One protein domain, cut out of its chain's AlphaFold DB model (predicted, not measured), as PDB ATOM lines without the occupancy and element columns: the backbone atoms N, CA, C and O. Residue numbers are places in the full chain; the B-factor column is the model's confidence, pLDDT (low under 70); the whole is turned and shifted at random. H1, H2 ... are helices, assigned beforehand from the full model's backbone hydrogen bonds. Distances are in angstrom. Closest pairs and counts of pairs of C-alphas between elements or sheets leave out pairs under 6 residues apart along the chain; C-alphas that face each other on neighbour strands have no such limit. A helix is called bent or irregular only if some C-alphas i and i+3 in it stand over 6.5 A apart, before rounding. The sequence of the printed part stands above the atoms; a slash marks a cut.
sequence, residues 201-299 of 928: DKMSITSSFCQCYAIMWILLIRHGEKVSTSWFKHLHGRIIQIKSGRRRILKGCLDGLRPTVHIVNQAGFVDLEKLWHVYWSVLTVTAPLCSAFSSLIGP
ATOM      1  N   ASP A 201     -27.861   4.578  10.780       60.34
ATOM      2  CA  ASP A 201     -29.128   5.297  10.948       60.34
ATOM      3  C   ASP A 201     -30.105   4.400  11.737       60.34
ATOM      4  O   ASP A 201     -30.587   3.395  11.221       60.34
ATOM      5  N   LYS A 202     -30.315   4.743  13.022       50.09
ATOM      6  CA  LYS A 202     -31.138   4.070  14.056       50.09
ATOM      7  C   LYS A 202     -31.977   2.888  13.541       50.09
ATOM      8  O   LYS A 202     -33.185   3.007  13.338       50.09
ATOM      9  N   MET A 203     -31.345   1.718  13.434       45.94
ATOM     10  CA  MET A 203     -32.014   0.426  13.286       45.94
ATOM     11  C   MET A 203     -32.742   0.059  14.592       45.94
ATOM     12  O   MET A 203     -32.345  -0.834  15.332       45.94
ATOM     13  N   SER A 204     -33.840   0.758  14.875       36.38
ATOM     14  CA  SER A 204     -34.956   0.206  15.641       36.38
ATOM     15  C   SER A 204     -35.727  -0.696  14.682       36.38
ATOM     16  O   SER A 204     -36.608  -0.249  13.951       36.38
ATOM     17  N   ILE A 205     -35.346  -1.973  14.648       45.41
ATOM     18  CA  ILE A 205     -35.888  -3.029  13.771       45.41
ATOM     19  C   ILE A 205     -37.391  -3.312  14.038       45.41
ATOM     20  O   ILE A 205     -37.998  -4.155  13.387       45.41
ATOM     21  N   THR A 206     -38.048  -2.583  14.942       38.47
ATOM     22  CA  THR A 206     -39.392  -2.905  15.442       38.47
ATOM     23  C   THR A 206     -40.530  -1.989  14.978       38.47
ATOM     24  O   THR A 206     -41.668  -2.219  15.375       38.47
ATOM     25  N   SER A 207     -40.312  -1.010  14.090       36.38
ATOM     26  CA  SER A 207     -41.426  -0.217  13.537       36.38
ATOM     27  C   SER A 207     -41.251   0.104  12.051       36.38
ATOM     28  O   SER A 207     -40.459   0.968  11.684       36.38
ATOM     29  N   SER A 208     -42.018  -0.607  11.215       44.03
ATOM     30  CA  SER A 208     -42.278  -0.347   9.788       44.03
ATOM     31  C   SER A 208     -41.056   0.058   8.949       44.03
ATOM     32  O   SER A 208     -40.828   1.240   8.684       44.03
ATOM     33  N   PHE A 209     -40.303  -0.935   8.467       55.78
ATOM     34  CA  PHE A 209     -39.296  -0.742   7.419       55.78
ATOM     35  C   PHE A 209     -39.936  -0.011   6.225       55.78
ATOM     36  O   PHE A 209     -40.843  -0.537   5.578       55.78
ATOM     37  N   CYS A 210     -39.489   1.207   5.913       62.44
ATOM     38  CA  CYS A 210     -39.938   1.869   4.694       62.44
ATOM     39  C   CYS A 210     -39.337   1.153   3.471       62.44
ATOM     40  O   CYS A 210     -38.132   0.905   3.414       62.44
ATOM     41  N   GLN A 211     -40.162   0.884   2.453       63.91
ATOM     42  CA  GLN A 211     -39.752   0.235   1.200       63.91
ATOM     43  C   GLN A 211     -38.575   0.952   0.493       63.91
ATOM     44  O   GLN A 211     -37.822   0.321  -0.243       63.91
ATOM     45  N   CYS A 212     -38.363   2.250   0.747       67.38
ATOM     46  CA  CYS A 212     -37.244   3.016   0.184       67.38
ATOM     47  C   CYS A 212     -35.876   2.557   0.727       67.38
ATOM     48  O   CYS A 212     -34.911   2.488  -0.030       67.38
ATOM     49  N   TYR A 213     -35.792   2.183   2.011       71.06
ATOM     50  CA  TYR A 213     -34.558   1.639   2.597       71.06
ATOM     51  C   TYR A 213     -34.242   0.245   2.051       71.06
ATOM     52  O   TYR A 213     -33.082  -0.065   1.792       71.06
ATOM     53  N   ALA A 214     -35.270  -0.577   1.817       70.31
ATOM     54  CA  ALA A 214     -35.100  -1.885   1.187       70.31
ATOM     55  C   ALA A 214     -34.480  -1.762  -0.219       70.31
ATOM     56  O   ALA A 214     -33.600  -2.540  -0.571       70.31
ATOM     57  N   ILE A 215     -34.868  -0.748  -0.996       71.94
ATOM     58  CA  ILE A 215     -34.315  -0.510  -2.338       71.94
ATOM     59  C   ILE A 215     -32.857  -0.068  -2.290       71.94
ATOM     60  O   ILE A 215     -32.056  -0.561  -3.081       71.94
ATOM     61  N   MET A 216     -32.479   0.783  -1.336       76.06
ATOM     62  CA  MET A 216     -31.070   1.142  -1.157       76.06
ATOM     63  C   MET A 216     -30.213  -0.060  -0.769       76.06
ATOM     64  O   MET A 216     -29.121  -0.221  -1.311       76.06
ATOM     65  N   TRP A 217     -30.718  -0.945   0.095       80.31
ATOM     66  CA  TRP A 217     -30.055  -2.216   0.380       80.31
ATOM     67  C   TRP A 217     -29.956  -3.105  -0.866       80.31
ATOM     68  O   TRP A 217     -28.894  -3.670  -1.097       80.31
ATOM     69  N   ILE A 218     -30.994  -3.191  -1.710       77.12
ATOM     70  CA  ILE A 218     -30.945  -3.952  -2.975       77.12
ATOM     71  C   ILE A 218     -29.897  -3.382  -3.942       77.12
ATOM     72  O   ILE A 218     -29.128  -4.144  -4.529       77.12
ATOM     73  N   LEU A 219     -29.828  -2.056  -4.104       76.19
ATOM     74  CA  LEU A 219     -28.794  -1.412  -4.921       76.19
ATOM     75  C   LEU A 219     -27.402  -1.729  -4.368       76.19
ATOM     76  O   LEU A 219     -26.511  -2.138  -5.111       76.19
ATOM     77  N   LEU A 220     -27.229  -1.618  -3.053       79.88
ATOM     78  CA  LEU A 220     -25.964  -1.891  -2.388       79.88
ATOM     79  C   LEU A 220     -25.544  -3.372  -2.514       79.88
ATOM     80  O   LEU A 220     -24.377  -3.648  -2.784       79.88
ATOM     81  N   ILE A 221     -26.494  -4.312  -2.448       78.88
ATOM     82  CA  ILE A 221     -26.293  -5.742  -2.749       78.88
ATOM     83  C   ILE A 221     -25.811  -5.922  -4.192       78.88
ATOM     84  O   ILE A 221     -24.756  -6.515  -4.411       78.88
ATOM     85  N   ARG A 222     -26.535  -5.369  -5.174       77.19
ATOM     86  CA  ARG A 222     -26.208  -5.473  -6.608       77.19
ATOM     87  C   ARG A 222     -24.799  -4.976  -6.912       77.19
ATOM     88  O   ARG A 222     -24.044  -5.622  -7.637       77.19
ATOM     89  N   HIS A 223     -24.439  -3.813  -6.381       75.81
ATOM     90  CA  HIS A 223     -23.122  -3.232  -6.611       75.81
ATOM     91  C   HIS A 223     -22.025  -3.961  -5.824       75.81
ATOM     92  O   HIS A 223     -20.939  -4.176  -6.361       75.81
ATOM     93  N   GLY A 224     -22.311  -4.429  -4.607       75.19
ATOM     94  CA  GLY A 224     -21.400  -5.286  -3.847       75.19
ATOM     95  C   GLY A 224     -21.108  -6.618  -4.551       75.19
ATOM     96  O   GLY A 224     -19.960  -7.073  -4.552       75.19
ATOM     97  N   GLU A 225     -22.103  -7.215  -5.217       75.31
ATOM     98  CA  GLU A 225     -21.926  -8.398  -6.071       75.31
ATOM     99  C   GLU A 225     -21.034  -8.110  -7.282       75.31
ATOM    100  O   GLU A 225     -20.151  -8.914  -7.578       75.31
ATOM    101  N   LYS A 226     -21.182  -6.947  -7.933       74.19
ATOM    102  CA  LYS A 226     -20.296  -6.526  -9.037       74.19
ATOM    103  C   LYS A 226     -18.838  -6.366  -8.592       74.19
ATOM    104  O   LYS A 226     -17.939  -6.762  -9.324       74.19
ATOM    105  N   VAL A 227     -18.599  -5.790  -7.411       72.81
ATOM    106  CA  VAL A 227     -17.240  -5.488  -6.920       72.81
ATOM    107  C   VAL A 227     -16.521  -6.733  -6.394       72.81
ATOM    108  O   VAL A 227     -15.329  -6.906  -6.622       72.81
ATOM    109  N   SER A 228     -17.227  -7.612  -5.683       69.12
ATOM    110  CA  SER A 228     -16.599  -8.691  -4.901       69.12
ATOM    111  C   SER A 228     -16.999 -10.106  -5.321       69.12
ATOM    112  O   SER A 228     -16.655 -11.056  -4.615       69.12
ATOM    113  N   THR A 229     -17.758 -10.235  -6.415       71.62
ATOM    114  CA  THR A 229     -18.425 -11.452  -6.916       71.62
ATOM    115  C   THR A 229     -19.476 -12.074  -5.986       71.62
ATOM    116  O   THR A 229     -20.183 -12.990  -6.401       71.62
ATOM    117  N   SER A 230     -19.631 -11.587  -4.748       77.19
ATOM    118  CA  SER A 230     -20.668 -12.031  -3.811       77.19
ATOM    119  C   SER A 230     -20.930 -10.993  -2.720       77.19
ATOM    120  O   SER A 230     -20.018 -10.635  -1.976       77.19
ATOM    121  N   TRP A 231     -22.192 -10.591  -2.536       82.38
ATOM    122  CA  TRP A 231     -22.594  -9.666  -1.468       82.38
ATOM    123  C   TRP A 231     -22.088 -10.091  -0.080       82.38
ATOM    124  O   TRP A 231     -21.530  -9.281   0.657       82.38
ATOM    125  N   PHE A 232     -22.206 -11.377   0.265       82.94
ATOM    126  CA  PHE A 232     -21.752 -11.885   1.563       82.94
ATOM    127  C   PHE A 232     -20.236 -11.762   1.740       82.94
ATOM    128  O   PHE A 232     -19.776 -11.422   2.828       82.94
ATOM    129  N   LYS A 233     -19.459 -11.959   0.666       82.19
ATOM    130  CA  LYS A 233     -18.004 -11.759   0.674       82.19
ATOM    131  C   LYS A 233     -17.646 -10.280   0.835       82.19
ATOM    132  O   LYS A 233     -16.741  -9.976   1.609       82.19
ATOM    133  N   HIS A 234     -18.368  -9.377   0.164       82.19
ATOM    134  CA  HIS A 234     -18.211  -7.931   0.345       82.19
ATOM    135  C   HIS A 234     -18.468  -7.517   1.798       82.19
ATOM    136  O   HIS A 234     -17.597  -6.937   2.444       82.19
ATOM    137  N   LEU A 235     -19.645  -7.873   2.323       84.31
ATOM    138  CA  LEU A 235     -20.055  -7.575   3.693       84.31
ATOM    139  C   LEU A 235     -19.033  -8.109   4.701       84.31
ATOM    140  O   LEU A 235     -18.620  -7.400   5.615       84.31
ATOM    141  N   HIS A 236     -18.590  -9.351   4.512       85.38
ATOM    142  CA  HIS A 236     -17.588  -9.975   5.361       85.38
ATOM    143  C   HIS A 236     -16.241  -9.249   5.333       85.38
ATOM    144  O   HIS A 236     -15.690  -8.937   6.390       85.38
ATOM    145  N   GLY A 237     -15.737  -8.920   4.140       82.00
ATOM    146  CA  GLY A 237     -14.520  -8.126   3.982       82.00
ATOM    147  C   GLY A 237     -14.627  -6.776   4.688       82.00
ATOM    148  O   GLY A 237     -13.703  -6.382   5.402       82.00
ATOM    149  N   ARG A 238     -15.788  -6.115   4.583       80.31
ATOM    150  CA  ARG A 238     -16.042  -4.824   5.225       80.31
ATOM    151  C   ARG A 238     -16.024  -4.912   6.749       80.31
ATOM    152  O   ARG A 238     -15.359  -4.112   7.403       80.31
ATOM    153  N   ILE A 239     -16.698  -5.903   7.330       83.00
ATOM    154  CA  ILE A 239     -16.703  -6.085   8.786       83.00
ATOM    155  C   ILE A 239     -15.310  -6.462   9.306       83.00
ATOM    156  O   ILE A 239     -14.902  -5.963  10.354       83.00
ATOM    157  N   ILE A 240     -14.540  -7.281   8.578       83.06
ATOM    158  CA  ILE A 240     -13.151  -7.605   8.949       83.06
ATOM    159  C   ILE A 240     -12.270  -6.355   8.951       83.06
ATOM    160  O   ILE A 240     -11.478  -6.177   9.877       83.06
ATOM    161  N   GLN A 241     -12.410  -5.478   7.953       78.88
ATOM    162  CA  GLN A 241     -11.688  -4.205   7.929       78.88
ATOM    163  C   GLN A 241     -12.003  -3.373   9.178       78.88
ATOM    164  O   GLN A 241     -11.069  -2.940   9.855       78.88
ATOM    165  N   ILE A 242     -13.285  -3.233   9.542       77.25
ATOM    166  CA  ILE A 242     -13.707  -2.509  10.753       77.25
ATOM    167  C   ILE A 242     -13.131  -3.173  12.013       77.25
ATOM    168  O   ILE A 242     -12.532  -2.493  12.844       77.25
ATOM    169  N   LYS A 243     -13.236  -4.504  12.129       78.12
ATOM    170  CA  LYS A 243     -12.695  -5.287  13.253       78.12
ATOM    171  C   LYS A 243     -11.184  -5.110  13.419       78.12
ATOM    172  O   LYS A 243     -10.694  -5.093  14.541       78.12
ATOM    173  N   SER A 244     -10.442  -4.999  12.318       76.00
ATOM    174  CA  SER A 244      -8.977  -4.907  12.339       76.00
ATOM    175  C   SER A 244      -8.437  -3.583  12.889       76.00
ATOM    176  O   SER A 244      -7.222  -3.443  13.019       76.00
ATOM    177  N   GLY A 245      -9.300  -2.592  13.147       65.25
ATOM    178  CA  GLY A 245      -8.895  -1.254  13.586       65.25
ATOM    179  C   GLY A 245      -8.038  -0.499  12.561       65.25
ATOM    180  O   GLY A 245      -7.602   0.622  12.825       65.25
ATOM    181  N   ARG A 246      -7.782  -1.087  11.380       62.22
ATOM    182  CA  ARG A 246      -7.044  -0.431  10.304       62.22
ATOM    183  C   ARG A 246      -7.823   0.812   9.900       62.22
ATOM    184  O   ARG A 246      -8.993   0.729   9.522       62.22
ATOM    185  N   ARG A 247      -7.156   1.972   9.969       56.22
ATOM    186  CA  ARG A 247      -7.663   3.188   9.327       56.22
ATOM    187  C   ARG A 247      -7.962   2.843   7.870       56.22
ATOM    188  O   ARG A 247      -7.173   2.154   7.227       56.22
ATOM    189  N   ARG A 248      -9.145   3.270   7.436       62.00
ATOM    190  CA  ARG A 248      -9.772   2.940   6.153       62.00
ATOM    191  C   ARG A 248      -8.753   2.980   5.015       62.00
ATOM    192  O   ARG A 248      -7.952   3.908   4.943       62.00
ATOM    193  N   ILE A 249      -8.809   1.967   4.154       58.09
ATOM    194  CA  ILE A 249      -7.915   1.830   2.994       58.09
ATOM    195  C   ILE A 249      -8.210   2.935   1.964       58.09
ATOM    196  O   ILE A 249      -7.301   3.352   1.257       58.09
ATOM    197  N   LEU A 250      -9.453   3.437   1.941       67.62
ATOM    198  CA  LEU A 250      -9.940   4.475   1.037       67.62
ATOM    199  C   LEU A 250     -10.382   5.716   1.821       67.62
ATOM    200  O   LEU A 250     -11.203   5.603   2.740       67.62
ATOM    201  N   LYS A 251      -9.869   6.889   1.447       72.25
ATOM    202  CA  LYS A 251     -10.349   8.192   1.934       72.25
ATOM    203  C   LYS A 251     -10.904   9.021   0.792       72.25
ATOM    204  O   LYS A 251     -10.472   8.861  -0.346       72.25
ATOM    205  N   GLY A 252     -11.815   9.928   1.112       77.62
ATOM    206  CA  GLY A 252     -12.303  10.901   0.148       77.62
ATOM    207  C   GLY A 252     -13.183  11.975   0.771       77.62
ATOM    208  O   GLY A 252     -13.503  11.980   1.963       77.62
ATOM    209  N   CYS A 253     -13.644  12.890  -0.069       75.94
ATOM    210  CA  CYS A 253     -14.342  14.090   0.364       75.94
ATOM    211  C   CYS A 253     -15.698  13.784   1.042       75.94
ATOM    212  O   CYS A 253     -16.205  14.615   1.794       75.94
ATOM    213  N   LEU A 254     -16.289  12.606   0.805       74.44
ATOM    214  CA  LEU A 254     -17.537  12.148   1.441       74.44
ATOM    215  C   LEU A 254     -17.369  11.533   2.838       74.44
ATOM    216  O   LEU A 254     -18.376  11.228   3.478       74.44
ATOM    217  N   ASP A 255     -16.146  11.379   3.349       72.06
ATOM    218  CA  ASP A 255     -15.923  10.795   4.677       72.06
ATOM    219  C   ASP A 255     -16.606  11.588   5.798       72.06
ATOM    220  O   ASP A 255     -17.035  10.995   6.787       72.06
ATOM    221  N   GLY A 256     -16.789  12.901   5.609       68.50
ATOM    222  CA  GLY A 256     -17.534  13.768   6.526       68.50
ATOM    223  C   GLY A 256     -19.043  13.494   6.603       68.50
ATOM    224  O   GLY A 256     -19.699  14.022   7.493       68.50
ATOM    225  N   LEU A 257     -19.608  12.682   5.698       68.38
ATOM    226  CA  LEU A 257     -21.028  12.291   5.721       68.38
ATOM    227  C   LEU A 257     -21.294  10.991   6.470       68.38
ATOM    228  O   LEU A 257     -22.452  10.664   6.752       68.38
ATOM    229  N   ARG A 258     -20.238  10.226   6.753       69.06
ATOM    230  CA  ARG A 258     -20.366   8.965   7.470       69.06
ATOM    231  C   ARG A 258     -20.779   9.268   8.917       69.06
ATOM    232  O   ARG A 258     -20.187  10.147   9.546       69.06
ATOM    233  N   PRO A 259     -21.778   8.564   9.462       63.78
ATOM    234  CA  PRO A 259     -22.224   8.790  10.829       63.78
ATOM    235  C   PRO A 259     -21.101   8.497  11.832       63.78
ATOM    236  O   PRO A 259     -20.329   7.547  11.673       63.78
ATOM    237  N   THR A 260     -21.018   9.308  12.888       57.94
ATOM    238  CA  THR A 260     -20.102   9.102  14.017       57.94
ATOM    239  C   THR A 260     -20.609   7.955  14.876       57.94
ATOM    240  O   THR A 260     -21.197   8.160  15.936       57.94
ATOM    241  N   VAL A 261     -20.428   6.726  14.411       55.81
ATOM    242  CA  VAL A 261     -20.743   5.564  15.230       55.81
ATOM    243  C   VAL A 261     -19.519   5.178  16.024       55.81
ATOM    244  O   VAL A 261     -18.465   4.862  15.474       55.81
ATOM    245  N   HIS A 262     -19.683   5.182  17.344       59.88
ATOM    246  CA  HIS A 262     -18.694   4.736  18.319       59.88
ATOM    247  C   HIS A 262     -18.497   3.205  18.281       59.88
ATOM    248  O   HIS A 262     -18.493   2.560  19.324       59.88
ATOM    249  N   ILE A 263     -18.387   2.604  17.088       69.12
ATOM    250  CA  ILE A 263     -17.857   1.245  16.916       69.12
ATOM    251  C   ILE A 263     -16.342   1.291  17.050       69.12
ATOM    252  O   ILE A 263     -15.775   0.372  17.606       69.12
ATOM    253  N   VAL A 264     -15.679   2.350  16.581       67.69
ATOM    254  CA  VAL A 264     -14.237   2.541  16.777       67.69
ATOM    255  C   VAL A 264     -14.032   3.839  17.544       67.69
ATOM    256  O   VAL A 264     -14.504   4.893  17.116       67.69
ATOM    257  N   ASN A 265     -13.375   3.778  18.700       65.62
ATOM    258  CA  ASN A 265     -13.063   4.978  19.471       65.62
ATOM    259  C   ASN A 265     -11.893   5.760  18.836       65.62
ATOM    260  O   ASN A 265     -11.209   5.276  17.935       65.62
ATOM    261  N   GLN A 266     -11.639   6.985  19.308       62.59
ATOM    262  CA  GLN A 266     -10.574   7.846  18.763       62.59
ATOM    263  C   GLN A 266      -9.162   7.242  18.905       62.59
ATOM    264  O   GLN A 266      -8.266   7.588  18.138       62.59
ATOM    265  N   ALA A 267      -8.984   6.310  19.845       60.69
ATOM    266  CA  ALA A 267      -7.752   5.558  20.062       60.69
ATOM    267  C   ALA A 267      -7.647   4.283  19.192       60.69
ATOM    268  O   ALA A 267      -6.655   3.567  19.281       60.69
ATOM    269  N   GLY A 268      -8.634   4.007  18.329       63.97
ATOM    270  CA  GLY A 268      -8.639   2.865  17.410       63.97
ATOM    271  C   GLY A 268      -9.177   1.556  17.997       63.97
ATOM    272  O   GLY A 268      -9.145   0.537  17.311       63.97
ATOM    273  N   PHE A 269      -9.691   1.559  19.230       71.88
ATOM    274  CA  PHE A 269     -10.314   0.378  19.829       71.88
ATOM    275  C   PHE A 269     -11.722   0.168  19.293       71.88
ATOM    276  O   PHE A 269     -12.518   1.107  19.231       71.88
ATOM    277  N   VAL A 270     -12.025  -1.084  18.958       78.06
ATOM    278  CA  VAL A 270     -13.307  -1.492  18.390       78.06
ATOM    279  C   VAL A 270     -14.233  -2.017  19.491       78.06
ATOM    280  O   VAL A 270     -13.882  -2.959  20.198       78.06
ATOM    281  N   ASP A 271     -15.430  -1.446  19.610       81.12
ATOM    282  CA  ASP A 271     -16.553  -1.993  20.368       81.12
ATOM    283  C   ASP A 271     -17.098  -3.220  19.622       81.12
ATOM    284  O   ASP A 271     -17.897  -3.125  18.683       81.12
ATOM    285  N   LEU A 272     -16.586  -4.389  20.010       82.19
ATOM    286  CA  LEU A 272     -16.911  -5.660  19.371       82.19
ATOM    287  C   LEU A 272     -18.385  -6.033  19.541       82.19
ATOM    288  O   LEU A 272     -18.954  -6.633  18.635       82.19
ATOM    289  N   GLU A 273     -19.023  -5.667  20.653       80.81
ATOM    290  CA  GLU A 273     -20.426  -5.997  20.904       80.81
ATOM    291  C   GLU A 273     -21.347  -5.262  19.926       80.81
ATOM    292  O   GLU A 273     -22.166  -5.892  19.246       80.81
ATOM    293  N   LYS A 274     -21.140  -3.949  19.761       81.31
ATOM    294  CA  LYS A 274     -21.856  -3.163  18.747       81.31
ATOM    295  C   LYS A 274     -21.556  -3.649  17.335       81.31
ATOM    296  O   LYS A 274     -22.467  -3.723  16.512       81.31
ATOM    297  N   LEU A 275     -20.303  -4.012  17.048       84.56
ATOM    298  CA  LEU A 275     -19.918  -4.538  15.739       84.56
ATOM    299  C   LEU A 275     -20.668  -5.835  15.401       84.56
ATOM    300  O   LEU A 275     -21.176  -5.972  14.287       84.56
ATOM    301  N   TRP A 276     -20.773  -6.773  16.349       86.62
ATOM    302  CA  TRP A 276     -21.519  -8.017  16.147       86.62
ATOM    303  C   TRP A 276     -23.011  -7.768  15.955       86.62
ATOM    304  O   TRP A 276     -23.609  -8.363  15.059       86.62
ATOM    305  N   HIS A 277     -23.602  -6.857  16.731       84.44
ATOM    306  CA  HIS A 277     -25.003  -6.479  16.565       84.44
ATOM    307  C   HIS A 277     -25.270  -5.921  15.161       84.44
ATOM    308  O   HIS A 277     -26.209  -6.361  14.497       84.44
ATOM    309  N   VAL A 278     -24.425  -5.004  14.675       82.62
ATOM    310  CA  VAL A 278     -24.519  -4.462  13.309       82.62
ATOM    311  C   VAL A 278     -24.395  -5.576  12.275       82.62
ATOM    312  O   VAL A 278     -25.184  -5.626  11.334       82.62
ATOM    313  N   TYR A 279     -23.458  -6.508  12.456       86.88
ATOM    314  CA  TYR A 279     -23.270  -7.597  11.504       86.88
ATOM    315  C   TYR A 279     -24.516  -8.495  11.405       86.88
ATOM    316  O   TYR A 279     -25.020  -8.738  10.306       86.88
ATOM    317  N   TRP A 280     -25.074  -8.926  12.538       88.38
ATOM    318  CA  TRP A 280     -26.312  -9.712  12.571       88.38
ATOM    319  C   TRP A 280     -27.528  -8.929  12.041       88.38
ATOM    320  O   TRP A 280     -28.329  -9.490  11.288       88.38
ATOM    321  N   SER A 281     -27.632  -7.629  12.343       84.62
ATOM    322  CA  SER A 281     -28.696  -6.743  11.833       84.62
ATOM    323  C   SER A 281     -28.664  -6.643  10.308       84.62
ATOM    324  O   SER A 281     -29.669  -6.822   9.625       84.62
ATOM    325  N   VAL A 282     -27.485  -6.378   9.743       84.75
ATOM    326  CA  VAL A 282     -27.331  -6.241   8.294       84.75
ATOM    327  C   VAL A 282     -27.587  -7.575   7.604       84.75
ATOM    328  O   VAL A 282     -28.238  -7.598   6.562       84.75
ATOM    329  N   LEU A 283     -27.127  -8.694   8.170       85.88
ATOM    330  CA  LEU A 283     -27.407 -10.017   7.613       85.88
ATOM    331  C   LEU A 283     -28.910 -10.307   7.576       85.88
ATOM    332  O   LEU A 283     -29.413 -10.677   6.521       85.88
ATOM    333  N   THR A 284     -29.630 -10.098   8.678       83.69
ATOM    334  CA  THR A 284     -31.082 -10.350   8.751       83.69
ATOM    335  C   THR A 284     -31.884  -9.460   7.799       83.69
ATOM    336  O   THR A 284     -32.826  -9.939   7.173       83.69
ATOM    337  N   VAL A 285     -31.479  -8.201   7.612       82.00
ATOM    338  CA  VAL A 285     -32.129  -7.264   6.677       82.00
ATOM    339  C   VAL A 285     -31.812  -7.585   5.217       82.00
ATOM    340  O   VAL A 285     -32.702  -7.571   4.368       82.00
ATOM    341  N   THR A 286     -30.547  -7.856   4.897       82.00
ATOM    342  CA  THR A 286     -30.109  -8.014   3.501       82.00
ATOM    343  C   THR A 286     -30.378  -9.403   2.948       82.00
ATOM    344  O   THR A 286     -30.627  -9.531   1.755       82.00
ATOM    345  N   ALA A 287     -30.411 -10.443   3.781       79.81
ATOM    346  CA  ALA A 287     -30.668 -11.811   3.346       79.81
ATOM    347  C   ALA A 287     -31.974 -11.993   2.536       79.81
ATOM    348  O   ALA A 287     -31.888 -12.552   1.434       79.81
ATOM    349  N   PRO A 288     -33.162 -11.533   2.995       77.06
ATOM    350  CA  PRO A 288     -34.400 -11.665   2.221       77.06
ATOM    351  C   PRO A 288     -34.362 -10.832   0.935       77.06
ATOM    352  O   PRO A 288     -34.853 -11.278  -0.102       77.06
ATOM    353  N   LEU A 289     -33.712  -9.664   0.970       78.00
ATOM    354  CA  LEU A 289     -33.542  -8.792  -0.193       78.00
ATOM    355  C   LEU A 289     -32.627  -9.417  -1.249       78.00
ATOM    356  O   LEU A 289     -32.969  -9.387  -2.427       78.00
ATOM    357  N   CYS A 290     -31.519 -10.049  -0.849       75.62
ATOM    358  CA  CYS A 290     -30.662 -10.826  -1.744       75.62
ATOM    359  C   CYS A 290     -31.449 -11.959  -2.407       75.62
ATOM    360  O   CYS A 290     -31.341 -12.154  -3.612       75.62
ATOM    361  N   SER A 291     -32.261 -12.691  -1.636       70.25
ATOM    362  CA  SER A 291     -33.068 -13.792  -2.172       70.25
ATOM    363  C   SER A 291     -34.100 -13.312  -3.199       70.25
ATOM    364  O   SER A 291     -34.270 -13.950  -4.234       70.25
ATOM    365  N   ALA A 292     -34.765 -12.183  -2.934       69.38
ATOM    366  CA  ALA A 292     -35.715 -11.566  -3.862       69.38
ATOM    367  C   ALA A 292     -35.024 -10.966  -5.099       69.38
ATOM    368  O   ALA A 292     -35.544 -11.026  -6.209       69.38
ATOM    369  N   PHE A 293     -33.831 -10.401  -4.929       66.50
ATOM    370  CA  PHE A 293     -33.035  -9.862  -6.026       66.50
ATOM    371  C   PHE A 293     -32.573 -10.964  -6.990       66.50
ATOM    372  O   PHE A 293     -32.716 -10.818  -8.203       66.50
ATOM    373  N   SER A 294     -32.100 -12.100  -6.464       62.06
ATOM    374  CA  SER A 294     -31.704 -13.250  -7.285       62.06
ATOM    375  C   SER A 294     -32.867 -13.846  -8.091       62.06
ATOM    376  O   SER A 294     -32.635 -14.355  -9.185       62.06
ATOM    377  N   SER A 295     -34.112 -13.779  -7.600       56.94
ATOM    378  CA  SER A 295     -35.286 -14.275  -8.336       56.94
ATOM    379  C   SER A 295     -35.794 -13.306  -9.411       56.94
ATOM    380  O   SER A 295     -36.350 -13.755 -10.411       56.94
ATOM    381  N   LEU A 296     -35.568 -11.996  -9.251       53.09
ATOM    382  CA  LEU A 296     -35.993 -10.951 -10.191       53.09
ATOM    383  C   LEU A 296     -35.147 -10.871 -11.474       53.09
ATOM    384  O   LEU A 296     -35.659 -10.436 -12.499       53.09
ATOM    385  N   ILE A 297     -33.871 -11.271 -11.444       53.38
ATOM    386  CA  ILE A 297     -32.944 -11.060 -12.578       53.38
ATOM    387  C   ILE A 297     -32.971 -12.182 -13.631       53.38
ATOM    388  O   ILE A 297     -32.504 -11.977 -14.751       53.38
ATOM    389  N   GLY A 298     -33.592 -13.332 -13.356       43.09
ATOM    390  CA  GLY A 298     -33.621 -14.455 -14.302       43.09
ATOM    391  C   GLY A 298     -32.222 -15.028 -14.620       43.09
ATOM    392  O   GLY A 298     -31.193 -14.457 -14.257       43.09
ATOM    393  N   PRO A 299     -32.134 -16.199 -15.274       41.28
ATOM    394  CA  PRO A 299     -30.910 -16.986 -15.358       41.28
ATOM    395  C   PRO A 299     -30.024 -16.518 -16.521       41.28
ATOM    396  O   PRO A 299     -29.798 -17.253 -17.476       41.28
TER     397      PRO A 299
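AT A GLANCE: This is residues 201 to 299 of the 928 residues of the protein "MMS22L_C domain-containing protein" of Mesocestoides corti (UniProt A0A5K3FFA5). Two helices, H2 and arm H4a of the bent helix H4, run side by side in opposite ways, and H1 stands crosswise at one end of this pair, where it makes a corner with H2 and meets H4b, the arm that carries H4 on past the pair. Away from the other end, on the same side of the pair as H1, residues 250 to 258 stick out with the short helix H3, which touches no helix. The printed part has 99 residues, with four named helices in the order H1, H2, H3, H4 and no named strand; it is all helix by class. It is only just compact, close to loose, with a radius of gyration of the C-alphas of 14.8 A, and spans 47 by 32 by 25 A.

HOW THE PARTS SIT: H1, residues 211 to 228, touches H2, residues 231 to 243, with residues 221 to 228 alone; the closest C-alphas are those of Glu 225 and Trp 231, 4.8 A apart, and the lines are about perpendicular at 88 degrees. H3, residues 253 to 257, stands free and is apart from H1 and H2. H4, residues 272 to 296, was assigned as one helix by its hydrogen bonds but is bent: C-alphas 285 and 288 are 6.7 A apart. Its arms, H4a with residues 272 to 285 and H4b with residues 288 to 296, stand at a shallow tilt of 34 degrees, only just short of steep. H4a touches H2, whose residues 239 to 243 alone take part, at a shallow tilt of 13 degrees, opposite ways; the closest C-alphas are those of Ile 239 and Tyr 279, 7.3 A apart. H4b touches residues 214 to 221 of H1 alone, about perpendicular at 74 degrees, with the C-alphas of Ile 218 and Leu 289 closest at 6.2 A. H1 and H4a are only just apart, at 8.2 A. The helix packing is only just mostly crossed, with one of three touching pairs at a shallow tilt. In H1, H2, H4a and H4b every O i to N i+4 pair is within hydrogen-bond range; in H3 0 of 1 is, beside 1 of 2 O i to N i+3 pairs.

IN THESE COORDINATES: H1 begins at C-alpha 211 (-39.752, 0.235, 1.200) and is 25.6 A long. H2 is 18.3 A long. H3 is 8.8 A long and only just irregular, C-alphas 253 and 256 being 6.9 A apart. H4a is 19.9 A long from C-alpha 272 (-16.911, -5.660, 19.371), and H4b, 12.5 A long, ends at C-alpha 296 (-35.993, -10.951, -10.191).

THE WHOLE: The C-alphas farthest apart are those of Ala 267 and Pro 299, at 47.9 A. The printed part has no cut. The link from H3 to H4, residues 258 to 271, is long. Mean pLDDT of the printed part is 70.6, with 40 residues under 70, among them residues 201 to 212, 256 to 268 and 292 to 299.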